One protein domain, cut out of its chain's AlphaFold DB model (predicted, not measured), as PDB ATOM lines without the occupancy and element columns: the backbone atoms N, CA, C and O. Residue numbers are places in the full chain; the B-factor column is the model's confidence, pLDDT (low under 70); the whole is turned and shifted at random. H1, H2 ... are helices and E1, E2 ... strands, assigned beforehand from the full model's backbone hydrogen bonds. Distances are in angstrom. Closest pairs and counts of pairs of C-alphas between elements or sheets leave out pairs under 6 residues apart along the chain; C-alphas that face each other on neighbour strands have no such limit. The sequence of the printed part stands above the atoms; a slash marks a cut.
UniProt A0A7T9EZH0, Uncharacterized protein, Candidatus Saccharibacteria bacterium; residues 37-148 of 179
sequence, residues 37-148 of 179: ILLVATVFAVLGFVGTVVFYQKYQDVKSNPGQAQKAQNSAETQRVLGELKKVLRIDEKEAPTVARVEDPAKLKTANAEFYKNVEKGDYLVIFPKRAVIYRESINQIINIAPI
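This is residues 37 to 148 of the 179 residues of an uncharacterized protein of Candidatus Saccharibacteria bacterium (UniProt A0A7T9EZH0). A small sheet of four antiparallel strands has the second half of a long helix, H2, packed across one face; H2 runs on past edge strand E1 and makes an L-shaped corner with a second long helix, H1, whose residues 37 to 57 stick out as a free arm. The short helix H3 and the long link after it lie on the side of the sheet away from H2. The printed part has 112 residues with three named helices and four named strands, in the order H1, H2, E1, H3, E2, E3, E4; the sheet's order is E1, E2, E3, E4, and the class is mixed, helices and strands. The whole is only just loose, close to extended, with a radius of gyration of the C-alphas of 19.8 A and spans of 64 by 31 by 30 A, the arm adding much of the length.

The strands are E1, residues 98 to 101; E2, residues 124 to 128; E3, residues 131 to 136, 16.6 A long; and E4, residues 141 to 147, 18.0 A long, ending at C-alpha 147 (30.312, 52.696, 31.944). H2, residues 67 to 88, measures 31.6 A and begins at C-alpha 67 (14.331, 27.327, 27.487). H1, residues 37 to 62, measures 34.4 A and begins at C-alpha 37 (31.555, -5.098, 10.126). H3 is residues 105 to 111.

E2, E3 and E4 form a meander, each strand the antiparallel neighbour of the one before; E2 and E3 are a hairpin, as are E3 and E4. N 126 and O 133 are 2.8 A apart, and N 134 and O 144 are 2.8 A apart. E1, an edge strand, is antiparallel to E2, with N 100 and O 125 at 2.9 A. H2 is on the sheet, two layers with the helix on one face, at a height over the sheet of 8.7 A. It is over E1 and E3, and only just over E2 with 3 C-alphas. It runs across the strands, at 86 degrees to E1 on the local plane; the closest C-alphas of H2 and E1, those of Thr 78 and Val 99, are 5.8 A apart. H1 and H2 are close but not clearly touching, about perpendicular at 82 degrees; their closest C-alphas, of Val 62 and Gln 68, are 6.4 A apart. H1 has a kink of 40 degrees near residue 54. H3 is not on the sheet and is apart from H2. Every O i to N i+4 pair is within hydrogen-bond range in H3, 19 of 22 in H1 and 16 of 18 in H2.

The two C-alphas farthest apart, those of Leu 38 and Glu 114, are 64.8 A apart. The printed part has no cut. The link from H3 to E2, residues 112 to 123, is long. Residues 37 to 57 and 62 to 67 stand free; the body without them spans 46 by 28 by 25 A. The mean pLDDT of the printed part is 75.7, and residues 37 to 75 are under 70.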
ATOM      1  N   ILE A  37      32.784  -5.896   9.967       60.66
ATOM      2  CA  ILE A  37      31.555  -5.098  10.126       60.66
ATOM      3  C   ILE A  37      30.940  -5.337  11.505       60.66
ATOM      4  O   ILE A  37      30.530  -4.376  12.147       60.66
ATOM      5  N   LEU A  38      30.929  -6.581  11.999       62.41
ATOM      6  CA  LEU A  38      30.480  -6.873  13.368       62.41
ATOM      7  C   LEU A  38      31.353  -6.175  14.423       62.41
ATOM      8  O   LEU A  38      30.823  -5.607  15.376       62.41
ATOM      9  N   LEU A  39      32.677  -6.168  14.245       53.19
ATOM     10  CA  LEU A  39      33.608  -5.528  15.180       53.19
ATOM     11  C   LEU A  39      33.445  -3.996  15.172       53.19
ATOM     12  O   LEU A  39      33.296  -3.390  16.231       53.19
ATOM     13  N   VAL A  40      33.354  -3.377  13.989       54.38
ATOM     14  CA  VAL A  40      33.087  -1.936  13.832       54.38
ATOM     15  C   VAL A  40      31.717  -1.558  14.406       54.38
ATOM     16  O   VAL A  40      31.630  -0.610  15.183       54.38
ATOM     17  N   ALA A  41      30.662  -2.324  14.111       58.22
ATOM     18  CA  ALA A  41      29.333  -2.107  14.685       58.22
ATOM     19  C   ALA A  41      29.335  -2.218  16.221       58.22
ATOM     20  O   ALA A  41      28.656  -1.442  16.885       58.22
ATOM     21  N   THR A  42      30.141  -3.118  16.794       58.22
ATOM     22  CA  THR A  42      30.294  -3.245  18.254       58.22
ATOM     23  C   THR A  42      30.995  -2.024  18.860       58.22
ATOM     24  O   THR A  42      30.543  -1.507  19.878       58.22
ATOM     25  N   VAL A  43      32.047  -1.498  18.221       57.34
ATOM     26  CA  VAL A  43      32.724  -0.265  18.674       57.34
ATOM     27  C   VAL A  43      31.784   0.945  18.596       57.34
ATOM     28  O   VAL A  43      31.690   1.709  19.557       57.34
ATOM     29  N   PHE A  44      31.019   1.084  17.508       51.97
ATOM     30  CA  PHE A  44      29.989   2.123  17.393       51.97
ATOM     31  C   PHE A  44      28.853   1.954  18.412       51.97
ATOM     32  O   PHE A  44      28.368   2.954  18.937       51.97
ATOM     33  N   ALA A  45      28.458   0.722  18.748       59.69
ATOM     34  CA  ALA A  45      27.456   0.464  19.781       59.69
ATOM     35  C   ALA A  45      27.948   0.876  21.179       59.69
ATOM     36  O   ALA A  45      27.194   1.500  21.918       59.69
ATOM     37  N   VAL A  46      29.212   0.603  21.528       53.97
ATOM     38  CA  VAL A  46      29.801   1.015  22.819       53.97
ATOM     39  C   VAL A  46      29.939   2.539  22.913       53.97
ATOM     40  O   VAL A  46      29.558   3.122  23.929       53.97
ATOM     41  N   LEU A  47      30.399   3.205  21.847       48.66
ATOM     42  CA  LEU A  47      30.442   4.675  21.778       48.66
ATOM     43  C   LEU A  47      29.035   5.292  21.865       48.66
ATOM     44  O   LEU A  47      28.828   6.269  22.587       48.66
ATOM     45  N   GLY A  48      28.054   4.679  21.195       46.09
ATOM     46  CA  GLY A  48      26.643   5.039  21.308       46.09
ATOM     47  C   GLY A  48      26.112   4.886  22.735       46.09
ATOM     48  O   GLY A  48      25.428   5.783  23.222       46.09
ATOM     49  N   PHE A  49      26.476   3.809  23.439       49.16
ATOM     50  CA  PHE A  49      25.991   3.539  24.794       49.16
ATOM     51  C   PHE A  49      26.500   4.570  25.814       49.16
ATOM     52  O   PHE A  49      25.707   5.116  26.586       49.16
ATOM     53  N   VAL A  50      27.793   4.920  25.761       44.47
ATOM     54  CA  VAL A  50      28.373   5.994  26.596       44.47
ATOM     55  C   VAL A  50      27.699   7.338  26.298       44.47
ATOM     56  O   VAL A  50      27.328   8.059  27.226       44.47
ATOM     57  N   GLY A  51      27.448   7.634  25.017       39.53
ATOM     58  CA  GLY A  51      26.645   8.785  24.606       39.53
ATOM     59  C   GLY A  51      25.246   8.771  25.229       39.53
ATOM     60  O   GLY A  51      24.837   9.764  25.826       39.53
ATOM     61  N   THR A  52      24.527   7.644  25.164       48.03
ATOM     62  CA  THR A  52      23.150   7.555  25.674       48.03
ATOM     63  C   THR A  52      23.023   7.741  27.181       48.03
ATOM     64  O   THR A  52      22.037   8.337  27.596       48.03
ATOM     65  N   VAL A  53      23.990   7.319  28.006       50.25
ATOM     66  CA  VAL A  53      23.900   7.495  29.473       50.25
ATOM     67  C   VAL A  53      24.008   8.974  29.868       50.25
ATOM     68  O   VAL A  53      23.192   9.465  30.649       50.25
ATOM     69  N   VAL A  54      24.949   9.714  29.269       49.22
ATOM     70  CA  VAL A  54      25.075  11.172  29.472       49.22
ATOM     71  C   VAL A  54      23.879  11.914  28.859       49.22
ATOM     72  O   VAL A  54      23.372  12.883  29.426       49.22
ATOM     73  N   PHE A  55      23.382  11.433  27.716       48.69
ATOM     74  CA  PHE A  55      22.230  12.018  27.038       48.69
ATOM     75  C   PHE A  55      20.923  11.795  27.809       48.69
ATOM     76  O   PHE A  55      20.124  12.720  27.864       48.69
ATOM     77  N   TYR A  56      20.706  10.647  28.465       52.34
ATOM     78  CA  TYR A  56      19.464  10.363  29.203       52.34
ATOM     79  C   TYR A  56      19.262  11.308  30.394       52.34
ATOM     80  O   TYR A  56      18.165  11.838  30.570       52.34
ATOM     81  N   GLN A  57      20.329  11.606  31.149       51.38
ATOM     82  CA  GLN A  57      20.279  12.622  32.210       51.38
ATOM     83  C   GLN A  57      19.928  14.012  31.650       51.38
ATOM     84  O   GLN A  57      19.145  14.736  32.256       51.38
ATOM     85  N   LYS A  58      20.426  14.369  30.458       48.00
ATOM     86  CA  LYS A  58      20.060  15.625  29.777       48.00
ATOM     87  C   LYS A  58      18.673  15.610  29.124       48.00
ATOM     88  O   LYS A  58      18.063  16.668  28.995       48.00
ATOM     89  N   TYR A  59      18.157  14.456  28.709       47.34
ATOM     90  CA  TYR A  59      16.887  14.364  27.980       47.34
ATOM     91  C   TYR A  59      15.669  14.479  28.902       47.34
ATOM     92  O   TYR A  59      14.644  15.032  28.495       47.34
ATOM     93  N   GLN A  60      15.797  14.014  30.150       47.81
ATOM     94  CA  GLN A  60      14.763  14.181  31.172       47.81
ATOM     95  C   GLN A  60      14.557  15.671  31.527       47.81
ATOM     96  O   GLN A  60      13.415  16.111  31.624       47.81
ATOM     97  N   ASP A  61      15.636  16.465  31.598       49.28
ATOM     98  CA  ASP A  61      15.582  17.927  31.804       49.28
ATOM     99  C   ASP A  61      14.959  18.685  30.615       49.28
ATOM    100  O   ASP A  61      14.188  19.635  30.787       49.28
ATOM    101  N   VAL A  62      15.318  18.301  29.384       50.44
ATOM    102  CA  VAL A  62      14.967  19.062  28.168       50.44
ATOM    103  C   VAL A  62      13.498  18.895  27.771       50.44
ATOM    104  O   VAL A  62      12.910  19.840  27.246       50.44
ATOM    105  N   LYS A  63      12.858  17.757  28.082       50.59
ATOM    106  CA  LYS A  63      11.408  17.583  27.859       50.59
ATOM    107  C   LYS A  63      10.525  18.427  28.786       50.59
ATOM    108  O   LYS A  63       9.355  18.616  28.469       50.59
ATOM    109  N   SER A  64      11.069  18.946  29.888       54.66
ATOM    110  CA  SER A  64      10.319  19.740  30.871       54.66
ATOM    111  C   SER A  64      10.508  21.253  30.727       54.66
ATOM    112  O   SER A  64       9.732  22.003  31.309       54.66
ATOM    113  N   ASN A  65      11.515  21.727  29.978       51.47
ATOM    114  CA  ASN A  65      11.812  23.159  29.837       51.47
ATOM    115  C   ASN A  65      12.482  23.501  28.484       51.47
ATOM    116  O   ASN A  65      13.714  23.455  28.387       51.47
ATOM    117  N   PRO A  66      11.733  23.954  27.453       52.47
ATOM    118  CA  PRO A  66      12.309  24.311  26.147       52.47
ATOM    119  C   PRO A  66      13.326  25.470  26.203       52.47
ATOM    120  O   PRO A  66      14.177  25.591  25.324       52.47
ATOM    121  N   GLY A  67      13.324  26.280  27.269       50.81
ATOM    122  CA  GLY A  67      14.331  27.327  27.487       50.81
ATOM    123  C   GLY A  67      15.760  26.817  27.751       50.81
ATOM    124  O   GLY A  67      16.704  27.601  27.658       50.81
ATOM    125  N   GLN A  68      15.957  25.530  28.067       45.28
ATOM    126  CA  GLN A  68      17.287  24.979  28.377       45.28
ATOM    127  C   GLN A  68      18.164  24.788  27.128       45.28
ATOM    128  O   GLN A  68      19.376  24.988  27.205       45.28
ATOM    129  N   ALA A  69      17.579  24.461  25.970       43.81
ATOM    130  CA  ALA A  69      18.331  24.287  24.722       43.81
ATOM    131  C   ALA A  69      18.914  25.620  24.217       43.81
ATOM    132  O   ALA A  69      20.100  25.693  23.888       43.81
ATOM    133  N   GLN A  70      18.120  26.697  24.266       44.22
ATOM    134  CA  GLN A  70      18.583  28.045  23.926       44.22
ATOM    135  C   GLN A  70      19.680  28.525  24.889       44.22
ATOM    136  O   GLN A  70      20.682  29.084  24.453       44.22
ATOM    137  N   LYS A  71      19.545  28.246  26.195       45.66
ATOM    138  CA  LYS A  71      20.595  28.530  27.189       45.66
ATOM    139  C   LYS A  71      21.888  27.752  26.922       45.66
ATOM    140  O   LYS A  71      22.961  28.303  27.140       45.66
ATOM    141  N   ALA A  72      21.806  26.507  26.447       46.19
ATOM    142  CA  ALA A  72      22.977  25.679  26.152       46.19
ATOM    143  C   ALA A  72      23.737  26.130  24.890       46.19
ATOM    144  O   ALA A  72      24.964  26.159  24.902       46.19
ATOM    145  N   GLN A  73      23.040  26.531  23.821       48.09
ATOM    146  CA  GLN A  73      23.711  27.122  22.654       48.09
ATOM    147  C   GLN A  73      24.286  28.507  22.980       48.09
ATOM    148  O   GLN A  73      25.462  28.755  22.708       48.09
ATOM    149  N   ASN A  74      23.515  29.354  23.677       56.22
ATOM    150  CA  ASN A  74      24.012  30.641  24.162       56.22
ATOM    151  C   ASN A  74      25.248  30.469  25.062       56.22
ATOM    152  O   ASN A  74      26.147  31.299  24.990       56.22
ATOM    153  N   SER A  75      25.339  29.420  25.892       64.00
ATOM    154  CA  SER A  75      26.478  29.246  26.806       64.00
ATOM    155  C   SER A  75      27.784  28.887  26.095       64.00
ATOM    156  O   SER A  75      28.839  29.315  26.561       64.00
ATOM    157  N   ALA A  76      27.741  28.164  24.970       73.06
ATOM    158  CA  ALA A  76      28.930  27.847  24.177       73.06
ATOM    159  C   ALA A  76      29.451  29.074  23.405       73.06
ATOM    160  O   ALA A  76      30.647  29.365  23.439       73.06
ATOM    161  N   GLU A  77      28.556  29.834  22.763       76.06
ATOM    162  CA  GLU A  77      28.906  31.090  22.080       76.06
ATOM    163  C   GLU A  77      29.389  32.147  23.089       76.06
ATOM    164  O   GLU A  77      30.439  32.753  22.885       76.06
ATOM    165  N   THR A  78      28.718  32.271  24.242       78.25
ATOM    166  CA  THR A  78      29.146  33.129  25.364       78.25
ATOM    167  C   THR A  78      30.553  32.776  25.842       78.25
ATOM    168  O   THR A  78      31.383  33.670  25.975       78.25
ATOM    169  N   GLN A  79      30.856  31.493  26.083       84.44
ATOM    170  CA  GLN A  79      32.188  31.064  26.533       84.44
ATOM    171  C   GLN A  79      33.278  31.369  25.501       84.44
ATOM    172  O   GLN A  79      34.350  31.837  25.882       84.44
ATOM    173  N   ARG A  80      32.999  31.159  24.207       89.62
ATOM    174  CA  ARG A  80      33.921  31.490  23.111       89.62
ATOM    175  C   ARG A  80      34.212  32.993  23.070       89.62
ATOM    176  O   ARG A  80      35.370  33.393  23.152       89.62
ATOM    177  N   VAL A  81      33.163  33.816  23.056       89.81
ATOM    178  CA  VAL A  81      33.268  35.283  23.007       89.81
ATOM    179  C   VAL A  81      33.968  35.848  24.248       89.81
ATOM    180  O   VAL A  81      34.838  36.703  24.109       89.81
ATOM    181  N   LEU A  82      33.663  35.349  25.454       88.81
ATOM    182  CA  LEU A  82      34.391  35.718  26.677       88.81
ATOM    183  C   LEU A  82      35.864  35.294  26.624       88.81
ATOM    184  O   LEU A  82      36.721  36.040  27.090       88.81
ATOM    185  N   GLY A  83      36.153  34.103  26.093       90.50
ATOM    186  CA  GLY A  83      37.510  33.568  25.973       90.50
ATOM    187  C   GLY A  83      38.394  34.405  25.051       90.50
ATOM    188  O   GLY A  83      39.537  34.692  25.400       90.50
ATOM    189  N   GLU A  84      37.854  34.855  23.917       93.06
ATOM    190  CA  GLU A  84      38.546  35.784  23.020       93.06
ATOM    191  C   GLU A  84      38.638  37.195  23.620       93.06
ATOM    192  O   GLU A  84      39.729  37.758  23.696       93.06
ATOM    193  N   LEU A  85      37.539  37.735  24.165       92.81
ATOM    194  CA  LEU A  85      37.528  39.069  24.778       92.81
ATOM    195  C   LEU A  85      38.516  39.181  25.955       92.81
ATOM    196  O   LEU A  85      39.157  40.220  26.102       92.81
ATOM    197  N   LYS A  86      38.718  38.112  26.743       92.19
ATOM    198  CA  LYS A  86      39.739  38.043  27.810       92.19
ATOM    199  C   LYS A  86      41.176  38.289  27.311       92.19
ATOM    200  O   LYS A  86      42.025  38.657  28.120       92.19
ATOM    201  N   LYS A  87      41.464  38.105  26.015       92.56
ATOM    202  CA  LYS A  87      42.791  38.355  25.414       92.56
ATOM    203  C   LYS A  87      43.062  39.842  25.165       92.56
ATOM    204  O   LYS A  87      44.222  40.235  25.112       92.56
ATOM    205  N   VAL A  88      42.011  40.653  25.014       92.69
ATOM    206  CA  VAL A  88      42.100  42.094  24.687       92.69
ATOM    207  C   VAL A  88      41.540  43.008  25.785       92.69
ATOM    208  O   VAL A  88      41.858  44.195  25.822       92.69
ATOM    209  N   LEU A  89      40.743  42.469  26.711       90.25
ATOM    210  CA  LEU A  89      40.182  43.168  27.865       90.25
ATOM    211  C   LEU A  89      40.375  42.335  29.133       90.25
ATOM    212  O   LEU A  89      39.924  41.193  29.211       90.25
ATOM    213  N   ARG A  90      40.955  42.929  30.183       89.69
ATOM    214  CA  ARG A  90      41.010  42.264  31.490       89.69
ATOM    215  C   ARG A  90      39.605  42.185  32.105       89.69
ATOM    216  O   ARG A  90      38.971  43.207  32.394       89.69
ATOM    217  N   ILE A  91      39.150  40.951  32.304       86.94
ATOM    218  CA  ILE A  91      37.869  40.581  32.910       86.94
ATOM    219  C   ILE A  91      38.173  39.761  34.158       86.94
ATOM    220  O   ILE A  91      38.859  38.740  34.071       86.94
ATOM    221  N   ASP A  92      37.650  40.192  35.302       83.44
ATOM    222  CA  ASP A  92      37.783  39.442  36.548       83.44
ATOM    223  C   ASP A  92      36.768  38.291  36.557       83.44
ATOM    224  O   ASP A  92      35.607  38.471  36.199       83.44
ATOM    225  N   GLU A  93      37.169  37.097  36.996       74.94
ATOM    226  CA  GLU A  93      36.340  35.877  36.879       74.94
ATOM    227  C   GLU A  93      35.075  35.881  37.750       74.94
ATOM    228  O   GLU A  93      34.207  35.025  37.605       74.94
ATOM    229  N   LYS A  94      34.974  36.858  38.655       76.69
ATOM    230  CA  LYS A  94      33.798  37.122  39.491       76.69
ATOM    231  C   LYS A  94      32.767  38.013  38.791       76.69
ATOM    232  O   LYS A  94      31.648  38.135  39.285       76.69
ATOM    233  N   GLU A  95      33.123  38.660  37.680       71.25
ATOM    234  CA  GLU A  95      32.146  39.337  36.830       71.25
ATOM    235  C   GLU A  95      31.342  38.262  36.084       71.25
ATOM    236  O   GLU A  95      31.913  37.418  35.397       71.25
ATOM    237  N   ALA A  96      30.014  38.296  36.209       78.12
ATOM    238  CA  ALA A  96      29.096  37.422  35.481       78.12
ATOM    239  C   ALA A  96      28.432  38.209  34.335       78.12
ATOM    240  O   ALA A  96      27.300  38.677  34.496       78.12
ATOM    241  N   PRO A  97      29.131  38.458  33.209       81.25
ATOM    242  CA  PRO A  97      28.580  39.252  32.126       81.25
ATOM    243  C   PRO A  97      27.511  38.490  31.343       81.25
ATOM    244  O   PRO A  97      27.541  37.266  31.222       81.25
ATOM    245  N   THR A  98      26.602  39.246  30.738       81.38
ATOM    246  CA  THR A  98      25.657  38.735  29.740       81.38
ATOM    247  C   THR A  98      26.186  39.044  28.343       81.38
ATOM    248  O   THR A  98      26.590  40.176  28.085       81.38
ATOM    249  N   VAL A  99      26.168  38.064  27.437       84.56
ATOM    250  CA  VAL A  99      26.517  38.247  26.019       84.56
ATOM    251  C   VAL A  99      25.250  38.179  25.175       84.56
ATOM    252  O   VAL A  99      24.438  37.269  25.337       84.56
ATOM    253  N   ALA A 100      25.098  39.126  24.254       84.31
ATOM    254  CA  ALA A 100      24.057  39.134  23.237       84.31
ATOM    255  C   ALA A 100      24.663  39.451  21.866       84.31
ATOM    256  O   ALA A 100      25.535  40.309  21.744       84.31
ATOM    257  N   ARG A 101      24.187  38.775  20.822       89.88
ATOM    258  CA  ARG A 101      24.589  39.023  19.434       89.88
ATOM    259  C   ARG A 101      23.743  40.142  18.824       89.88
ATOM    260  O   ARG A 101      22.529  40.190  19.022       89.88
ATOM    261  N   VAL A 102      24.374  41.050  18.084       86.12
ATOM    262  CA  VAL A 102      23.714  42.191  17.443       86.12
ATOM    263  C   VAL A 102      23.098  41.759  16.116       86.12
ATOM    264  O   VAL A 102      23.789  41.595  15.114       86.12
ATOM    265  N   GLU A 103      21.774  41.616  16.097       89.19
ATOM    266  CA  GLU A 103      21.029  41.254  14.883       89.19
ATOM    267  C   GLU A 103      20.538  42.458  14.067       89.19
ATOM    268  O   GLU A 103      20.385  42.337  12.847       89.19
ATOM    269  N   ASP A 104      20.318  43.604  14.724       86.50
ATOM    270  CA  ASP A 104      19.806  44.846  14.130       86.50
ATOM    271  C   ASP A 104      20.558  46.085  14.674       86.50
ATOM    272  O   ASP A 104      20.163  46.681  15.683       86.50
ATOM    273  N   PRO A 105      21.655  46.489  14.006       86.38
ATOM    274  CA  PRO A 105      22.406  47.700  14.334       86.38
ATOM    275  C   PRO A 105      21.591  48.994  14.274       86.38
ATOM    276  O   PRO A 105      21.892  49.931  15.013       86.38
ATOM    277  N   ALA A 106      20.592  49.079  13.389       89.88
ATOM    278  CA  ALA A 106      19.842  50.313  13.174       89.88
ATOM    279  C   ALA A 106      18.978  50.632  14.398       89.88
ATOM    280  O   ALA A 106      19.032  51.751  14.909       89.88
ATOM    281  N   LYS A 107      18.270  49.628  14.938       83.94
ATOM    282  CA  LYS A 107      17.509  49.779  16.188       83.94
ATOM    283  C   LYS A 107      18.407  50.198  17.354       83.94
ATOM    284  O   LYS A 107      18.075  51.155  18.052       83.94
ATOM    285  N   LEU A 108      19.566  49.559  17.538       81.12
ATOM    286  CA  LEU A 108      20.488  49.925  18.625       81.12
ATOM    287  C   LEU A 108      20.986  51.375  18.508       81.12
ATOM    288  O   LEU A 108      20.966  52.105  19.499       81.12
ATOM    289  N   LYS A 109      21.328  51.841  17.299       90.62
ATOM    290  CA  LYS A 109      21.728  53.240  17.058       90.62
ATOM    291  C   LYS A 109      20.633  54.253  17.415       90.62
ATOM    292  O   LYS A 109      20.976  55.355  17.829       90.62
ATOM    293  N   THR A 110      19.344  53.893  17.348       88.44
ATOM    294  CA  THR A 110      18.264  54.775  17.847       88.44
ATOM    295  C   THR A 110      18.189  54.850  19.376       88.44
ATOM    296  O   THR A 110      17.773  55.877  19.903       88.44
ATOM    297  N   ALA A 111      18.624  53.810  20.099       81.50
ATOM    298  CA  ALA A 111      18.634  53.795  21.564       81.50
ATOM    299  C   ALA A 111      19.832  54.555  22.166       81.50
ATOM    300  O   ALA A 111      19.696  55.193  23.206       81.50
ATOM    301  N   ASN A 112      21.008  54.492  21.529       83.69
ATOM    302  CA  ASN A 112      22.161  55.334  21.866       83.69
ATOM    303  C   ASN A 112      23.078  55.500  20.640       83.69
ATOM    304  O   ASN A 112      23.888  54.623  20.326       83.69
ATOM    305  N   ALA A 113      22.961  56.638  19.954       91.38
ATOM    306  CA  ALA A 113      23.684  56.905  18.712       91.38
ATOM    307  C   ALA A 113      25.212  56.988  18.880       91.38
ATOM    308  O   ALA A 113      25.941  56.726  17.925       91.38
ATOM    309  N   GLU A 114      25.703  57.331  20.074       93.69
ATOM    310  CA  GLU A 114      27.134  57.438  20.367       93.69
ATOM    311  C   GLU A 114      27.736  56.068  20.691       93.69
ATOM    312  O   GLU A 114      28.682  55.632  20.030       93.69
ATOM    313  N   PHE A 115      27.147  55.337  21.643       91.69
ATOM    314  CA  PHE A 115      27.649  54.020  22.040       91.69
ATOM    315  C   PHE A 115      27.581  53.013  20.884       91.69
ATOM    316  O   PHE A 115      28.548  52.298  20.621       91.69
ATOM    317  N   TYR A 116      26.482  53.006  20.125       92.56
ATOM    318  CA  TYR A 116      26.286  52.074  19.015       92.56
ATOM    319  C   TYR A 116      26.774  52.604  17.655       92.56
ATOM    320  O   TYR A 116      26.583  51.918  16.653       92.56
ATOM    321  N   LYS A 117      27.424  53.776  17.577       95.44
ATOM    322  CA  LYS A 117      27.810  54.452  16.316       95.44
ATOM    323  C   LYS A 117      28.405  53.507  15.262       95.44
ATOM    324  O   LYS A 117      27.913  53.433  14.132       95.44
ATOM    325  N   ASN A 118      29.407  52.730  15.672       95.56
ATOM    326  CA  ASN A 118      30.196  51.840  14.815       95.56
ATOM    327  C   ASN A 118      29.740  50.365  14.866       95.56
ATOM    328  O   ASN A 118      30.439  49.503  14.341       95.56
ATOM    329  N   VAL A 119      28.596  50.056  15.497       93.44
ATOM    330  CA  VAL A 119      28.120  48.666  15.602       93.44
ATOM    331  C   VAL A 119      27.637  48.136  14.251       93.44
ATOM    332  O   VAL A 119      26.973  48.852  13.486       93.44
ATOM    333  N   GLU A 120      27.960  46.873  13.990       95.69
ATOM    334  CA  GLU A 120      27.603  46.095  12.805       95.69
ATOM    335  C   GLU A 120      26.835  44.821  13.191       95.69
ATOM    336  O   GLU A 120      26.752  44.431  14.358       95.69
ATOM    337  N   LYS A 121      26.208  44.177  12.201       93.88
ATOM    338  CA  LYS A 121      25.452  42.944  12.428       93.88
ATOM    339  C   LYS A 121      26.427  41.787  12.656       93.88
ATOM    340  O   LYS A 121      27.303  41.552  11.832       93.88
ATOM    341  N   GLY A 122      26.228  41.039  13.737       88.94
ATOM    342  CA  GLY A 122      27.132  39.973  14.177       88.94
ATOM    343  C   GLY A 122      28.197  40.416  15.185       88.94
ATOM    344  O   GLY A 122      28.928  39.558  15.671       88.94
ATOM    345  N   ASP A 123      28.259  41.703  15.549       94.31
ATOM    346  CA  ASP A 123      28.991  42.138  16.746       94.31
ATOM    347  C   ASP A 123      28.344  41.551  18.013       94.31
ATOM    348  O   ASP A 123      27.150  41.240  18.035       94.31
ATOM    349  N   TYR A 124      29.110  41.438  19.097       93.56
ATOM    350  CA  TYR A 124      28.611  41.008  20.402       93.56
ATOM    351  C   TYR A 124      28.559  42.179  21.378       93.56
ATOM    352  O   TYR A 124      29.556  42.862  21.614       93.56
ATOM    353  N   LEU A 125      27.396  42.373  21.993       90.19
ATOM    354  CA  LEU A 125      27.207  43.230  23.150       90.19
ATOM    355  C   LEU A 125      27.460  42.405  24.418       90.19
ATOM    356  O   LEU A 125      26.714  41.474  24.722       90.19
ATOM    357  N   VAL A 126      28.507  42.756  25.160       88.25
ATOM    358  CA  VAL A 126      28.887  42.129  26.430       88.25
ATOM    359  C   VAL A 126      28.613  43.109  27.568       88.25
ATOM    360  O   VAL A 126      29.240  44.164  27.667       88.25
ATOM    361  N   ILE A 127      27.650  42.772  28.422       85.38
ATOM    362  CA  ILE A 127      27.171  43.610  29.524       85.38
ATOM    363  C   ILE A 127      27.746  43.075  30.835       85.38
ATOM    364  O   ILE A 127      27.367  41.997  31.287       85.38
ATOM    365  N   PHE A 128      28.639  43.843  31.451       84.88
ATOM    366  CA  PHE A 128      29.179  43.623  32.793       84.88
ATOM    367  C   PHE A 128      28.394  44.461  33.819       84.88
ATOM    368  O   PHE A 128      27.781  45.458  33.437       84.88
ATOM    369  N   PRO A 129      28.484  44.176  35.132       85.25
ATOM    370  CA  PRO A 129      27.768  44.945  36.158       85.25
ATOM    371  C   PRO A 129      28.056  46.458  36.182       85.25
ATOM    372  O   PRO A 129      27.247  47.222  36.693       85.25
ATOM    373  N   LYS A 130      29.212  46.896  35.660       86.62
ATOM    374  CA  LYS A 130      29.678  48.298  35.690       86.62
ATOM    375  C   LYS A 130      29.921  48.918  34.309       86.62
ATOM    376  O   LYS A 130      30.301  50.084  34.235       86.62
ATOM    377  N   ARG A 131      29.797  48.150  33.221       89.31
ATOM    378  CA  ARG A 131      30.196  48.575  31.865       89.31
ATOM    379  C   ARG A 131      29.545  47.715  30.784       89.31
ATOM    380  O   ARG A 131      29.377  46.517  30.980       89.31
ATOM    381  N   ALA A 132      29.258  48.302  29.631       89.56
ATOM    382  CA  ALA A 132      28.902  47.584  28.413       89.56
ATOM    383  C   ALA A 132      30.050  47.681  27.398       89.56
ATOM    384  O   ALA A 132      30.719  48.710  27.303       89.56
ATOM    385  N   VAL A 133      30.279  46.606  26.647       92.19
ATOM    386  CA  VAL A 133      31.339  46.485  25.638       92.19
ATOM    387  C   VAL A 133      30.721  45.975  24.341       92.19
ATOM    388  O   VAL A 133      29.965  45.009  24.362       92.19
ATOM    389  N   ILE A 134      31.058  46.599  23.216       95.12
ATOM    390  CA  ILE A 134      30.778  46.075  21.878       95.12
ATOM    391  C   ILE A 134      32.070  45.442  21.369       95.12
ATOM    392  O   ILE A 134      33.099  46.116  21.295       95.12
ATOM    393  N   TYR A 135      32.026  44.160  21.030       96.50
ATOM    394  CA  TYR A 135      33.180  43.368  20.618       96.50
ATOM    395  C   TYR A 135      32.919  42.670  19.280       96.50
ATOM    396  O   TYR A 135      31.884  42.025  19.099       96.50
ATOM    397  N   ARG A 136      33.880  42.769  18.360       97.12
ATOM    398  CA  ARG A 136      33.842  42.125  17.046       97.12
ATOM    399  C   ARG A 136      34.814  40.958  17.007       97.12
ATOM    400  O   ARG A 136      36.027  41.142  16.915       97.12
ATOM    401  N   GLU A 137      34.259  39.753  17.035       94.38
ATOM    402  CA  GLU A 137      35.023  38.504  17.063       94.38
ATOM    403  C   GLU A 137      35.848  38.277  15.787       94.38
ATOM    404  O   GLU A 137      36.975  37.804  15.872       94.38
ATOM    405  N   SER A 138      35.343  38.685  14.616       95.50
ATOM    406  CA  SER A 138      36.008  38.465  13.320       95.50
ATOM    407  C   SER A 138      37.350  39.187  13.151       95.50
ATOM    408  O   SER A 138      38.153  38.772  12.320       95.50
ATOM    409  N   ILE A 139      37.598  40.243  13.931       95.94
ATOM    410  CA  ILE A 139      38.861  41.003  13.945       95.94
ATOM    411  C   ILE A 139      39.479  41.096  15.351       95.94
ATOM    412  O   ILE A 139      40.441  41.832  15.544       95.94
ATOM    413  N   ASN A 140      38.921  40.369  16.330       95.56
ATOM    414  CA  ASN A 140      39.305  40.399  17.745       95.56
ATOM    415  C   ASN A 140      39.485  41.828  18.308       95.56
ATOM    416  O   ASN A 140      40.523  42.167  18.878       95.56
ATOM    417  N   GLN A 141      38.480  42.693  18.119       96.06
ATOM    418  CA  GLN A 141      38.568  44.111  18.492       96.06
ATOM    419  C   GLN A 141      37.375  44.581  19.332       96.06
ATOM    420  O   GLN A 141      36.219  44.262  19.056       96.06
ATOM    421  N   ILE A 142      37.660  45.413  20.337       96.81
ATOM    422  CA  ILE A 142      36.650  46.207  21.045       96.81
ATOM    423  C   ILE A 142      36.257  47.391  20.153       96.81
ATOM    424  O   ILE A 142      37.080  48.258  19.868       96.81
ATOM    425  N   ILE A 143      34.997  47.422  19.726       97.19
ATOM    426  CA  ILE A 143      34.428  48.472  18.874       97.19
ATOM    427  C   ILE A 143      34.006  49.687  19.707       97.19
ATOM    428  O   ILE A 143      34.181  50.822  19.266       97.19
ATOM    429  N   ASN A 144      33.457  49.461  20.907       96.31
ATOM    430  CA  ASN A 144      33.161  50.526  21.868       96.31
ATOM    431  C   ASN A 144      33.057  49.994  23.310       96.31
ATOM    432  O   ASN A 144      32.818  48.805  23.526       96.31
ATOM    433  N   ILE A 145      33.199  50.878  24.297       94.94
ATOM    434  CA  ILE A 145      33.071  50.577  25.728       94.94
ATOM    435  C   ILE A 145      32.473  51.780  26.468       94.94
ATOM    436  O   ILE A 145      32.915  52.909  26.281       94.94
ATOM    437  N   ALA A 146      31.479  51.544  27.326       90.06
ATOM    438  CA  ALA A 146      30.827  52.590  28.117       90.06
ATOM    439  C   ALA A 146      30.570  52.127  29.562       90.06
ATOM    440  O   ALA A 146      30.245  50.954  29.772       90.06
ATOM    441  N   PRO A 147      30.692  53.009  30.572       90.56
ATOM    442  CA  PRO A 147      30.312  52.696  31.944       90.56
ATOM    443  C   PRO A 147      28.786  52.597  32.091       90.56
ATOM    444  O   PRO A 147      28.035  53.300  31.419       90.56
ATOM    445  N   ILE A 148      28.331  51.757  33.019       83.94
ATOM    446  CA  ILE A 148      26.932  51.706  33.460       83.94
ATOM    447  C   ILE A 148      26.854  52.438  34.796       83.94
ATOM    448  O   ILE A 148      27.425  51.993  35.791       83.94
TER     449      ILE A 148